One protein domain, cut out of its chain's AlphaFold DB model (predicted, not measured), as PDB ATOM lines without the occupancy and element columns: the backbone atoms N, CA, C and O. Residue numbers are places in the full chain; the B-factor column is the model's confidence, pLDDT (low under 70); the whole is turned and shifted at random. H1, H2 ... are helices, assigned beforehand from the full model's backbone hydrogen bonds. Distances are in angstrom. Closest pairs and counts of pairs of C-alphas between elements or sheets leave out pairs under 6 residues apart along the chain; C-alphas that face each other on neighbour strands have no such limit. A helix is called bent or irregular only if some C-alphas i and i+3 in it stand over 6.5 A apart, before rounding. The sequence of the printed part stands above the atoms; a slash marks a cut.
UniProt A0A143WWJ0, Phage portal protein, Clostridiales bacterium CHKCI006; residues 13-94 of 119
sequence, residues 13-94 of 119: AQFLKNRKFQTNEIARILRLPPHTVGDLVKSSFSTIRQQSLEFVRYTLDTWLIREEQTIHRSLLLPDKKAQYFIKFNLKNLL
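AT A GLANCE: This is residues 13 to 94 of the 119 residues of the protein "Phage portal protein" of Clostridiales bacterium CHKCI006 (UniProt A0A143WWJ0). An open, thin zigzag: the long helix H3 runs slantwise through the middle, and the second long helix, H1, reaches out beyond one end of the body, joined to H3 through the small helix H2 and a loop. At the other end the short helix H4 turns the backbone, and the tail of residues 82 to 94 folds back along H3. The printed part has 82 residues with four named helices, in the order H1, H2, H3, H4, and no named strand; the class is all helix. It is only just extended, close to loose, with a radius of gyration of the C-alphas of 17.9 A and spans of 61 by 29 by 11 A.

HOW THE PARTS SIT: H3, residues 45 to 75, has a kink of 30 degrees near residue 62; it is neither bent nor irregular, but only just: C-alphas 57 and 60 are 6.3 A apart. H2, residues 34 to 37, is close to H3 but not clearly touching, the closest C-alphas being those of His 35 and Gln 51, 7.4 A apart. H4, residues 78 to 81, is also close to H3 but not clearly touching, with the C-alphas of His 72 and Lys 81 closest at 7.0 A. H1, residues 13 to 29, touches H2 with residues 23 to 27 alone, the closest C-alphas being those of Asn 24 and Pro 34 at 6.2 A. H1 is apart from H3 and H4, and residues 13 to 19 of H1 stand free. Each O i to N i+4 pair is within hydrogen-bond range in H1, and 23 of 27 are in H3; H2 and H4 are too short for such a pair.

IN THESE COORDINATES: H3 measures 41.4 A from C-alpha 45 at (-26.246, 17.612, 51.361) to C-alpha 75 at (-38.181, -11.079, 24.028). H1 measures 25.3 A and begins at C-alpha 13, (-34.184, 1.421, 74.028). H2 and H4 each measure 5.4 A.

THE WHOLE: The C-alphas of Ala 13 and Asp 79 are the two farthest apart, at 61.2 A. The printed part has no cut. The links from H1 to H2 and from H3 to H4 are tight, and that from H2 to H3 is short. The mean pLDDT of the printed part is 76.3, with values under 70 at residues 34, 36, 38 to 49 and 91 to 94.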
ATOM      1  N   ALA A  13     -35.382   1.059  74.780       76.38
ATOM      2  CA  ALA A  13     -34.184   1.421  74.028       76.38
ATOM      3  C   ALA A  13     -33.611   0.218  73.254       76.38
ATOM      4  O   ALA A  13     -33.189   0.365  72.106       76.38
ATOM      5  N   GLN A  14     -33.633  -0.980  73.846       77.56
ATOM      6  CA  GLN A  14     -33.210  -2.213  73.181       77.56
ATOM      7  C   GLN A  14     -34.176  -2.624  72.060       77.56
ATOM      8  O   GLN A  14     -33.738  -3.012  70.976       77.56
ATOM      9  N   PHE A  15     -35.486  -2.467  72.269       80.31
ATOM     10  CA  PHE A  15     -36.498  -2.720  71.243       80.31
ATOM     11  C   PHE A  15     -36.322  -1.813  70.013       80.31
ATOM     12  O   PHE A  15     -36.361  -2.285  68.874       80.31
ATOM     13  N   LEU A  16     -36.049  -0.521  70.226       78.50
ATOM     14  CA  LEU A  16     -35.768   0.430  69.145       78.50
ATOM     15  C   LEU A  16     -34.498   0.063  68.358       78.50
ATOM     16  O   LEU A  16     -34.485   0.170  67.130       78.50
ATOM     17  N   LYS A  17     -33.447  -0.426  69.033       78.62
ATOM     18  CA  LYS A  17     -32.235  -0.931  68.363       78.62
ATOM     19  C   LYS A  17     -32.535  -2.144  67.481       78.62
ATOM     20  O   LYS A  17     -32.090  -2.171  66.334       78.62
ATOM     21  N   ASN A  18     -33.323  -3.099  67.974       80.62
ATOM     22  CA  ASN A  18     -33.713  -4.284  67.205       80.62
ATOM     23  C   ASN A  18     -34.519  -3.908  65.953       80.62
ATOM     24  O   ASN A  18     -34.233  -4.400  64.865       80.62
ATOM     25  N   ARG A  19     -35.467  -2.971  66.080       80.38
ATOM     26  CA  ARG A  19     -36.240  -2.426  64.948       80.38
ATOM     27  C   ARG A  19     -35.337  -1.809  63.879       80.38
ATOM     28  O   ARG A  19     -35.504  -2.089  62.697       80.38
ATOM     29  N   LYS A  20     -34.346  -1.015  64.289       77.81
ATOM     30  CA  LYS A  20     -33.377  -0.406  63.367       77.81
ATOM     31  C   LYS A  20     -32.497  -1.449  62.667       77.81
ATOM     32  O   LYS A  20     -32.196  -1.309  61.484       77.81
ATOM     33  N   PHE A  21     -32.096  -2.497  63.384       81.88
ATOM     34  CA  PHE A  21     -31.320  -3.597  62.816       81.88
ATOM     35  C   PHE A  21     -32.110  -4.359  61.740       81.88
ATOM     36  O   PHE A  21     -31.601  -4.535  60.637       81.88
ATOM     37  N   GLN A  22     -33.375  -4.689  62.011       83.75
ATOM     38  CA  GLN A  22     -34.260  -5.377  61.060       83.75
ATOM     39  C   GLN A  22     -34.424  -4.603  59.744       83.75
ATOM     40  O   GLN A  22     -34.313  -5.180  58.663       83.75
ATOM     41  N   THR A  23     -34.622  -3.283  59.812       79.94
ATOM     42  CA  THR A  23     -34.697  -2.435  58.611       79.94
ATOM     43  C   THR A  23     -33.426  -2.538  57.762       79.94
ATOM     44  O   THR A  23     -33.503  -2.644  56.538       79.94
ATOM     45  N   ASN A  24     -32.251  -2.572  58.399       78.81
ATOM     46  CA  ASN A  24     -30.976  -2.724  57.697       78.81
ATOM     47  C   ASN A  24     -30.799  -4.119  57.080       78.81
ATOM     48  O   ASN A  24     -30.170  -4.238  56.031       78.81
ATOM     49  N   GLU A  25     -31.332  -5.174  57.695       83.06
ATOM     50  CA  GLU A  25     -31.313  -6.521  57.112       83.06
ATOM     51  C   GLU A  25     -32.158  -6.594  55.836       83.06
ATOM     52  O   GLU A  25     -31.681  -7.082  54.809       83.06
ATOM     53  N   ILE A  26     -33.365  -6.021  55.856       82.88
ATOM     54  CA  ILE A  26     -34.234  -5.935  54.672       82.88
ATOM     55  C   ILE A  26     -33.546  -5.130  53.561       82.88
ATOM     56  O   ILE A  26     -33.522  -5.558  52.404       82.88
ATOM     57  N   ALA A  27     -32.926  -4.000  53.912       82.25
ATOM     58  CA  ALA A  27     -32.182  -3.175  52.963       82.25
ATOM     59  C   ALA A  27     -31.055  -3.967  52.275       82.25
ATOM     60  O   ALA A  27     -30.922  -3.916  51.052       82.25
ATOM     61  N   ARG A  28     -30.296  -4.779  53.028       81.44
ATOM     62  CA  ARG A  28     -29.234  -5.636  52.468       81.44
ATOM     63  C   ARG A  28     -29.768  -6.652  51.464       81.44
ATOM     64  O   ARG A  28     -29.156  -6.817  50.411       81.44
ATOM     65  N   ILE A  29     -30.895  -7.302  51.758       84.50
ATOM     66  CA  ILE A  29     -31.515  -8.285  50.851       84.50
ATOM     67  C   ILE A  29     -31.871  -7.628  49.510       84.50
ATOM     68  O   ILE A  29     -31.620  -8.197  48.448       84.50
ATOM     69  N   LEU A  30     -32.385  -6.398  49.553       80.69
ATOM     70  CA  LEU A  30     -32.768  -5.632  48.364       80.69
ATOM     71  C   LEU A  30     -31.592  -4.916  47.681       80.69
ATOM     72  O   LEU A  30     -31.785  -4.236  46.671       80.69
ATOM     73  N   ARG A  31     -30.370  -5.072  48.210       80.62
ATOM     74  CA  ARG A  31     -29.175  -4.314  47.807       80.62
ATOM     75  C   ARG A  31     -29.382  -2.799  47.903       80.62
ATOM     76  O   ARG A  31     -28.765  -2.048  47.154       80.62
ATOM     77  N   LEU A  32     -30.252  -2.353  48.808       80.62
ATOM     78  CA  LEU A  32     -30.530  -0.949  49.074       80.62
ATOM     79  C   LEU A  32     -29.530  -0.406  50.103       80.62
ATOM     80  O   LEU A  32     -29.377  -0.993  51.179       80.62
ATOM     81  N   PRO A  33     -28.856   0.720  49.823       74.69
ATOM     82  CA  PRO A  33     -28.026   1.384  50.806       74.69
ATOM     83  C   PRO A  33     -28.880   1.898  51.976       74.69
ATOM     84  O   PRO A  33     -29.989   2.390  51.752       74.69
ATOM     85  N   PRO A  34     -28.373   1.869  53.216       69.00
ATOM     86  CA  PRO A  34     -29.144   2.245  54.404       69.00
ATOM     87  C   PRO A  34     -29.652   3.697  54.372       69.00
ATOM     88  O   PRO A  34     -30.735   3.979  54.884       69.00
ATOM     89  N   HIS A  35     -28.942   4.612  53.696       70.00
ATOM     90  CA  HIS A  35     -29.395   5.999  53.527       70.00
ATOM     91  C   HIS A  35     -30.669   6.132  52.685       70.00
ATOM     92  O   HIS A  35     -31.413   7.092  52.860       70.00
ATOM     93  N   THR A  36     -30.953   5.174  51.796       66.56
ATOM     94  CA  THR A  36     -32.170   5.182  50.963       66.56
ATOM     95  C   THR A  36     -33.421   4.744  51.726       66.56
ATOM     96  O   THR A  36     -34.531   5.036  51.296       66.56
ATOM     97  N   VAL A  37     -33.256   4.101  52.889       70.69
ATOM     98  CA  VAL A  37     -34.351   3.555  53.718       70.69
ATOM     99  C   VAL A  37     -34.728   4.513  54.863       70.69
ATOM    100  O   VAL A  37     -35.415   4.150  55.812       70.69
ATOM    101  N   GLY A  38     -34.300   5.776  54.775       64.06
ATOM    102  CA  GLY A  38     -34.695   6.831  55.711       64.06
ATOM    103  C   GLY A  38     -33.807   6.969  56.948       64.06
ATOM    104  O   GLY A  38     -34.100   7.796  57.808       64.06
ATOM    105  N   ASP A  39     -32.685   6.245  57.036       61.41
ATOM    106  CA  ASP A  39     -31.687   6.456  58.094       61.41
ATOM    107  C   ASP A  39     -30.747   7.624  57.736       61.41
ATOM    108  O   ASP A  39     -29.535   7.481  57.596       61.41
ATOM    109  N   LEU A  40     -31.326   8.814  57.548       59.03
ATOM    110  CA  LEU A  40     -30.609  10.051  57.207       59.03
ATOM    111  C   LEU A  40     -30.005  10.754  58.435       59.03
ATOM    112  O   LEU A  40     -29.593  11.907  58.345       59.03
ATOM    113  N   VAL A  41     -29.922  10.068  59.581       54.47
ATOM    114  CA  VAL A  41     -29.622  10.652  60.904       54.47
ATOM    115  C   VAL A  41     -28.272  11.400  60.958       54.47
ATOM    116  O   VAL A  41     -28.042  12.160  61.895       54.47
ATOM    117  N   LYS A  42     -27.383  11.252  59.959       53.09
ATOM    118  CA  LYS A  42     -26.103  11.986  59.860       53.09
ATOM    119  C   LYS A  42     -25.683  12.401  58.434       53.09
ATOM    120  O   LYS A  42     -24.487  12.534  58.179       53.09
ATOM    121  N   SER A  43     -26.605  12.594  57.490       51.50
ATOM    122  CA  SER A  43     -26.232  12.883  56.089       51.50
ATOM    123  C   SER A  43     -26.301  14.381  55.760       51.50
ATOM    124  O   SER A  43     -27.375  14.974  55.784       51.50
ATOM    125  N   SER A  44     -25.163  14.998  55.415       56.34
ATOM    126  CA  SER A  44     -25.114  16.360  54.851       56.34
ATOM    127  C   SER A  44     -25.470  16.347  53.356       56.34
ATOM    128  O   SER A  44     -25.316  15.324  52.688       56.34
ATOM    129  N   PHE A  45     -25.896  17.483  52.788       53.41
ATOM    130  CA  PHE A  45     -26.246  17.612  51.361       53.41
ATOM    131  C   PHE A  45     -25.118  17.192  50.403       53.41
ATOM    132  O   PHE A  45     -25.394  16.662  49.325       53.41
ATOM    133  N   SER A  46     -23.852  17.393  50.787       56.97
ATOM    134  CA  SER A  46     -22.694  16.918  50.015       56.97
ATOM    135  C   SER A  46     -22.623  15.388  49.978       56.97
ATOM    136  O   SER A  46     -22.370  14.809  48.924       56.97
ATOM    137  N   THR A  47     -22.943  14.731  51.094       66.06
ATOM    138  CA  THR A  47     -23.015  13.272  51.204       66.06
ATOM    139  C   THR A  47     -24.195  12.711  50.413       66.06
ATOM    140  O   THR A  47     -24.061  11.649  49.821       66.06
ATOM    141  N   ILE A  48     -25.320  13.431  50.317       68.94
ATOM    142  CA  ILE A  48     -26.528  12.957  49.615       68.94
ATOM    143  C   ILE A  48     -26.289  12.762  48.107       68.94
ATOM    144  O   ILE A  48     -26.763  11.775  47.544       68.94
ATOM    145  N   ARG A  49     -25.534  13.644  47.429       69.44
ATOM    146  CA  ARG A  49     -25.225  13.454  45.992       69.44
ATOM    147  C   ARG A  49     -24.358  12.223  45.753       69.44
ATOM    148  O   ARG A  49     -24.661  11.431  44.865       69.44
ATOM    149  N   GLN A  50     -23.319  12.047  46.565       74.06
ATOM    150  CA  GLN A  50     -22.451  10.873  46.496       74.06
ATOM    151  C   GLN A  50     -23.233   9.588  46.814       74.06
ATOM    152  O   GLN A  50     -23.168   8.623  46.064       74.06
ATOM    153  N   GLN A  51     -24.071   9.620  47.848       74.06
ATOM    154  CA  GLN A  51     -24.988   8.542  48.221       74.06
ATOM    155  C   GLN A  51     -25.990   8.196  47.104       74.06
ATOM    156  O   GLN A  51     -26.327   7.029  46.897       74.06
ATOM    157  N   SER A  52     -26.465   9.198  46.363       75.44
ATOM    158  CA  SER A  52     -27.350   9.000  45.209       75.44
ATOM    159  C   SER A  52     -26.608   8.327  44.055       75.44
ATOM    160  O   SER A  52     -27.143   7.421  43.420       75.44
ATOM    161  N   LEU A  53     -25.353   8.712  43.811       78.38
ATOM    162  CA  LEU A  53     -24.501   8.086  42.802       78.38
ATOM    163  C   LEU A  53     -24.175   6.626  43.153       78.38
ATOM    164  O   LEU A  53     -24.258   5.750  42.295       78.38
ATOM    165  N   GLU A  54     -23.847   6.356  44.415       78.19
ATOM    166  CA  GLU A  54     -23.612   5.006  44.933       78.19
ATOM    167  C   GLU A  54     -24.856   4.122  44.792       78.19
ATOM    168  O   GLU A  54     -24.743   2.969  44.381       78.19
ATOM    169  N   PHE A  55     -26.049   4.666  45.048       81.31
ATOM    170  CA  PHE A  55     -27.307   3.955  44.815       81.31
ATOM    171  C   PHE A  55     -27.494   3.575  43.339       81.31
ATOM    172  O   PHE A  55     -27.836   2.432  43.030       81.31
ATOM    173  N   VAL A  56     -27.221   4.502  42.413       81.12
ATOM    174  CA  VAL A  56     -27.305   4.206  40.975       81.12
ATOM    175  C   VAL A  56     -26.316   3.104  40.593       81.12
ATOM    176  O   VAL A  56     -26.699   2.148  39.922       81.12
ATOM    177  N   ARG A  57     -25.060   3.206  41.044       76.62
ATOM    178  CA  ARG A  57     -23.991   2.267  40.673       76.62
ATOM    179  C   ARG A  57     -24.168   0.877  41.273       76.62
ATOM    180  O   ARG A  57     -24.002  -0.108  40.569       76.62
ATOM    181  N   TYR A  58     -24.468   0.774  42.563       79.00
ATOM    182  CA  TYR A  58     -24.443  -0.519  43.253       79.00
ATOM    183  C   TYR A  58     -25.807  -1.205  43.294       79.00
ATOM    184  O   TYR A  58     -25.871  -2.437  43.304       79.00
ATOM    185  N   THR A  59     -26.896  -0.437  43.263       81.19
ATOM    186  CA  THR A  59     -28.251  -0.987  43.312       81.19
ATOM    187  C   THR A  59     -28.889  -1.003  41.939       81.19
ATOM    188  O   THR A  59     -29.170  -2.083  41.420       81.19
ATOM    189  N   LEU A  60     -29.115   0.168  41.335       82.88
ATOM    190  CA  LEU A  60     -29.896   0.250  40.100       82.88
ATOM    191  C   LEU A  60     -29.219  -0.478  38.941       82.88
ATOM    192  O   LEU A  60     -29.897  -1.233  38.257       82.88
ATOM    193  N   ASP A  61     -27.906  -0.323  38.760       83.81
ATOM    194  CA  ASP A  61     -27.175  -1.006  37.684       83.81
ATOM    195  C   ASP A  61     -27.313  -2.534  37.786       83.81
ATOM    196  O   ASP A  61     -27.644  -3.203  36.810       83.81
ATOM    197  N   THR A  62     -27.202  -3.091  39.001       84.75
ATOM    198  CA  THR A  62     -27.421  -4.528  39.240       84.75
ATOM    199  C   THR A  62     -28.805  -4.971  38.766       84.75
ATOM    200  O   THR A  62     -28.935  -5.999  38.100       84.75
ATOM    201  N   TRP A  63     -29.855  -4.251  39.166       85.50
ATOM    202  CA  TRP A  63     -31.227  -4.630  38.834       85.50
ATOM    203  C   TRP A  63     -31.511  -4.450  37.343       85.50
ATOM    204  O   TRP A  63     -32.095  -5.332  36.725       85.50
ATOM    205  N   LEU A  64     -31.017  -3.370  36.743       85.06
ATOM    206  CA  LEU A  64     -31.198  -3.091  35.322       85.06
ATOM    207  C   LEU A  64     -30.491  -4.118  34.440       85.06
ATOM    208  O   LEU A  64     -31.106  -4.598  33.498       85.06
ATOM    209  N   ILE A  65     -29.273  -4.545  34.782       85.31
ATOM    210  CA  ILE A  65     -28.581  -5.627  34.062       85.31
ATOM    211  C   ILE A  65     -29.388  -6.931  34.124       85.31
ATOM    212  O   ILE A  65     -29.465  -7.668  33.140       85.31
ATOM    213  N   ARG A  66     -30.020  -7.237  35.265       86.25
ATOM    214  CA  ARG A  66     -30.876  -8.431  35.391       86.25
ATOM    215  C   ARG A  66     -32.112  -8.341  34.500       86.25
ATOM    216  O   ARG A  66     -32.471  -9.335  33.865       86.25
ATOM    217  N   GLU A  67     -32.733  -7.171  34.421       84.25
ATOM    218  CA  GLU A  67     -33.858  -6.937  33.514       84.25
ATOM    219  C   GLU A  67     -33.414  -6.983  32.044       84.25
ATOM    220  O   GLU A  67     -34.053  -7.654  31.240       84.25
ATOM    221  N   GLU A  68     -32.267  -6.394  31.685       82.38
ATOM    222  CA  GLU A  68     -31.675  -6.484  30.339       82.38
ATOM    223  C   GLU A  68     -31.465  -7.936  29.911       82.38
ATOM    224  O   GLU A  68     -31.866  -8.325  28.815       82.38
ATOM    225  N   GLN A  69     -30.887  -8.761  30.789       84.94
ATOM    226  CA  GLN A  69     -30.691 -10.189  30.538       84.94
ATOM    227  C   GLN A  69     -32.022 -10.932  30.393       84.94
ATOM    228  O   GLN A  69     -32.155 -11.808  29.537       84.94
ATOM    229  N   THR A  70     -33.022 -10.578  31.201       87.31
ATOM    230  CA  THR A  70     -34.352 -11.194  31.152       87.31
ATOM    231  C   THR A  70     -35.071 -10.855  29.850       87.31
ATOM    232  O   THR A  70     -35.613 -11.753  29.201       87.31
ATOM    233  N   ILE A  71     -35.017  -9.593  29.418       83.44
ATOM    234  CA  ILE A  71     -35.589  -9.137  28.149       83.44
ATOM    235  C   ILE A  71     -34.823  -9.761  26.978       83.44
ATOM    236  O   ILE A  71     -35.441 -10.304  26.066       83.44
ATOM    237  N   HIS A  72     -33.487  -9.775  27.010       82.56
ATOM    238  CA  HIS A  72     -32.670 -10.417  25.973       82.56
ATOM    239  C   HIS A  72     -33.002 -11.906  25.837       82.56
ATOM    240  O   HIS A  72     -33.154 -12.421  24.728       82.56
ATOM    241  N   ARG A  73     -33.202 -12.598  26.963       83.31
ATOM    242  CA  ARG A  73     -33.581 -14.011  26.969       83.31
ATOM    243  C   ARG A  73     -34.992 -14.246  26.430       83.31
ATOM    244  O   ARG A  73     -35.154 -15.198  25.665       83.31
ATOM    245  N   SER A  74     -35.960 -13.435  26.855       85.62
ATOM    246  CA  SER A  74     -37.397 -13.723  26.713       85.62
ATOM    247  C   SER A  74     -38.048 -13.058  25.501       85.62
ATOM    248  O   SER A  74     -38.989 -13.615  24.949       85.62
ATOM    249  N   LEU A  75     -37.565 -11.883  25.088       83.81
ATOM    250  CA  LEU A  75     -38.181 -11.079  24.028       83.81
ATOM    251  C   LEU A  75     -37.507 -11.272  22.662       83.81
ATOM    252  O   LEU A  75     -38.155 -11.114  21.630       83.81
ATOM    253  N   LEU A  76     -36.213 -11.606  22.629       80.81
ATOM    254  CA  LEU A  76     -35.483 -11.777  21.372       80.81
ATOM    255  C   LEU A  76     -35.561 -13.217  20.862       80.81
ATOM    256  O   LEU A  76     -35.285 -14.175  21.586       80.81
ATOM    257  N   LEU A  77     -35.856 -13.356  19.570       81.50
ATOM    258  CA  LEU A  77     -35.734 -14.616  18.836       81.50
ATOM    259  C   LEU A  77     -34.256 -15.044  18.742       81.50
ATOM    260  O   LEU A  77     -33.389 -14.167  18.669       81.50
ATOM    261  N   PRO A  78     -33.943 -16.356  18.693       80.31
ATOM    262  CA  PRO A  78     -32.566 -16.861  18.657       80.31
ATOM    263  C   PRO A  78     -31.678 -16.183  17.604       80.31
ATOM    264  O   PRO A  78     -30.590 -15.716  17.933       80.31
ATOM    265  N   ASP A  79     -32.191 -16.001  16.386       81.38
ATOM    266  CA  ASP A  79     -31.450 -15.407  15.263       81.38
ATOM    267  C   ASP A  79     -31.144 -13.914  15.457       81.38
ATOM    268  O   ASP A  79     -30.229 -13.354  14.854       81.38
ATOM    269  N   LYS A  80     -31.923 -13.245  16.312       75.56
ATOM    270  CA  LYS A  80     -31.798 -11.816  16.608       75.56
ATOM    271  C   LYS A  80     -30.954 -11.539  17.853       75.56
ATOM    272  O   LYS A  80     -30.459 -10.424  18.000       75.56
ATOM    273  N   LYS A  81     -30.699 -12.542  18.701       77.38
ATOM    274  CA  LYS A  81     -29.880 -12.399  19.921       77.38
ATOM    275  C   LYS A  81     -28.425 -12.017  19.649       77.38
ATOM    276  O   LYS A  81     -27.827 -11.346  20.483       77.38
ATOM    277  N   ALA A  82     -27.875 -12.418  18.500       75.44
ATOM    278  CA  ALA A  82     -26.521 -12.053  18.077       75.44
ATOM    279  C   ALA A  82     -26.441 -10.653  17.435       75.44
ATOM    280  O   ALA A  82     -25.357 -10.088  17.333       75.44
ATOM    281  N   GLN A  83     -27.576 -10.100  16.994       77.25
ATOM    282  CA  GLN A  83     -27.639  -8.820  16.275       77.25
ATOM    283  C   GLN A  83     -28.005  -7.647  17.188       77.25
ATOM    284  O   GLN A  83     -27.581  -6.521  16.934       77.25
ATOM    285  N   TYR A  84     -28.788  -7.893  18.242       76.50
ATOM    286  CA  TYR A  84     -29.309  -6.845  19.113       76.50
ATOM    287  C   TYR A  84     -28.834  -7.012  20.553       76.50
ATOM    288  O   TYR A  84     -28.921  -8.088  21.143       76.50
ATOM    289  N   PHE A  85     -28.382  -5.899  21.127       78.75
ATOM    290  CA  PHE A  85     -28.039  -5.770  22.536       78.75
ATOM    291  C   PHE A  85     -28.967  -4.740  23.182       78.75
ATOM    292  O   PHE A  85     -29.183  -3.662  22.627       78.75
ATOM    293  N   ILE A  86     -29.522  -5.080  24.341       78.31
ATOM    294  CA  ILE A  86     -30.455  -4.228  25.081       78.31
ATOM    295  C   ILE A  86     -29.687  -3.640  26.257       78.31
ATOM    296  O   ILE A  86     -29.107  -4.391  27.033       78.31
ATOM    297  N   LYS A  87     -29.668  -2.307  26.361       82.00
ATOM    298  CA  LYS A  87     -29.021  -1.590  27.463       82.00
ATOM    299  C   LYS A  87     -29.847  -0.395  27.912       82.00
ATOM    300  O   LYS A  87     -30.227   0.437  27.086       82.00
ATOM    301  N   PHE A  88     -30.055  -0.251  29.211       81.56
ATOM    302  CA  PHE A  88     -30.647   0.932  29.809       81.56
ATOM    303  C   PHE A  88     -29.643   2.087  29.828       81.56
ATOM    304  O   PHE A  88     -28.463   1.951  30.159       81.56
ATOM    305  N   ASN A  89     -30.121   3.274  29.459       80.00
ATOM    306  CA  ASN A  89     -29.294   4.470  29.421       80.00
ATOM    307  C   ASN A  89     -29.355   5.226  30.758       80.00
ATOM    308  O   ASN A  89     -30.194   6.101  30.954       80.00
ATOM    309  N   LEU A  90     -28.406   4.936  31.649       75.06
ATOM    310  CA  LEU A  90     -28.256   5.618  32.940       75.06
ATOM    311  C   LEU A  90     -27.503   6.959  32.870       75.06
ATOM    312  O   LEU A  90     -27.319   7.619  33.894       75.06
ATOM    313  N   LYS A  91     -27.074   7.410  31.680       68.12
ATOM    314  CA  LYS A  91     -26.224   8.610  31.526       68.12
ATOM    315  C   LYS A  91     -26.859   9.879  32.095       68.12
ATOM    316  O   LYS A  91     -26.142  10.749  32.579       68.12
ATOM    317  N   ASN A  92     -28.186   9.978  32.071       66.12
ATOM    318  CA  ASN A  92     -28.899  11.131  32.621       66.12
ATOM    319  C   ASN A  92     -28.858  11.168  34.155       66.12
ATOM    320  O   ASN A  92     -28.812  12.255  34.721       66.12
ATOM    321  N   LEU A  93     -28.813  10.006  34.816       68.12
ATOM    322  CA  LEU A  93     -28.688   9.909  36.274       68.12
ATOM    323  C   LEU A  93     -27.237  10.139  36.733       68.12
ATOM    324  O   LEU A  93     -27.010  10.651  37.822       68.12
ATOM    325  N   LEU A  94     -26.255   9.805  35.885       65.50
ATOM    326  CA  LEU A  94     -24.817   9.933  36.164       65.50
ATOM    327  C   LEU A  94     -24.195  11.256  35.681       65.50
ATOM    328  O   LEU A  94     -22.990  11.454  35.818       65.50
TER     329      LEU A  94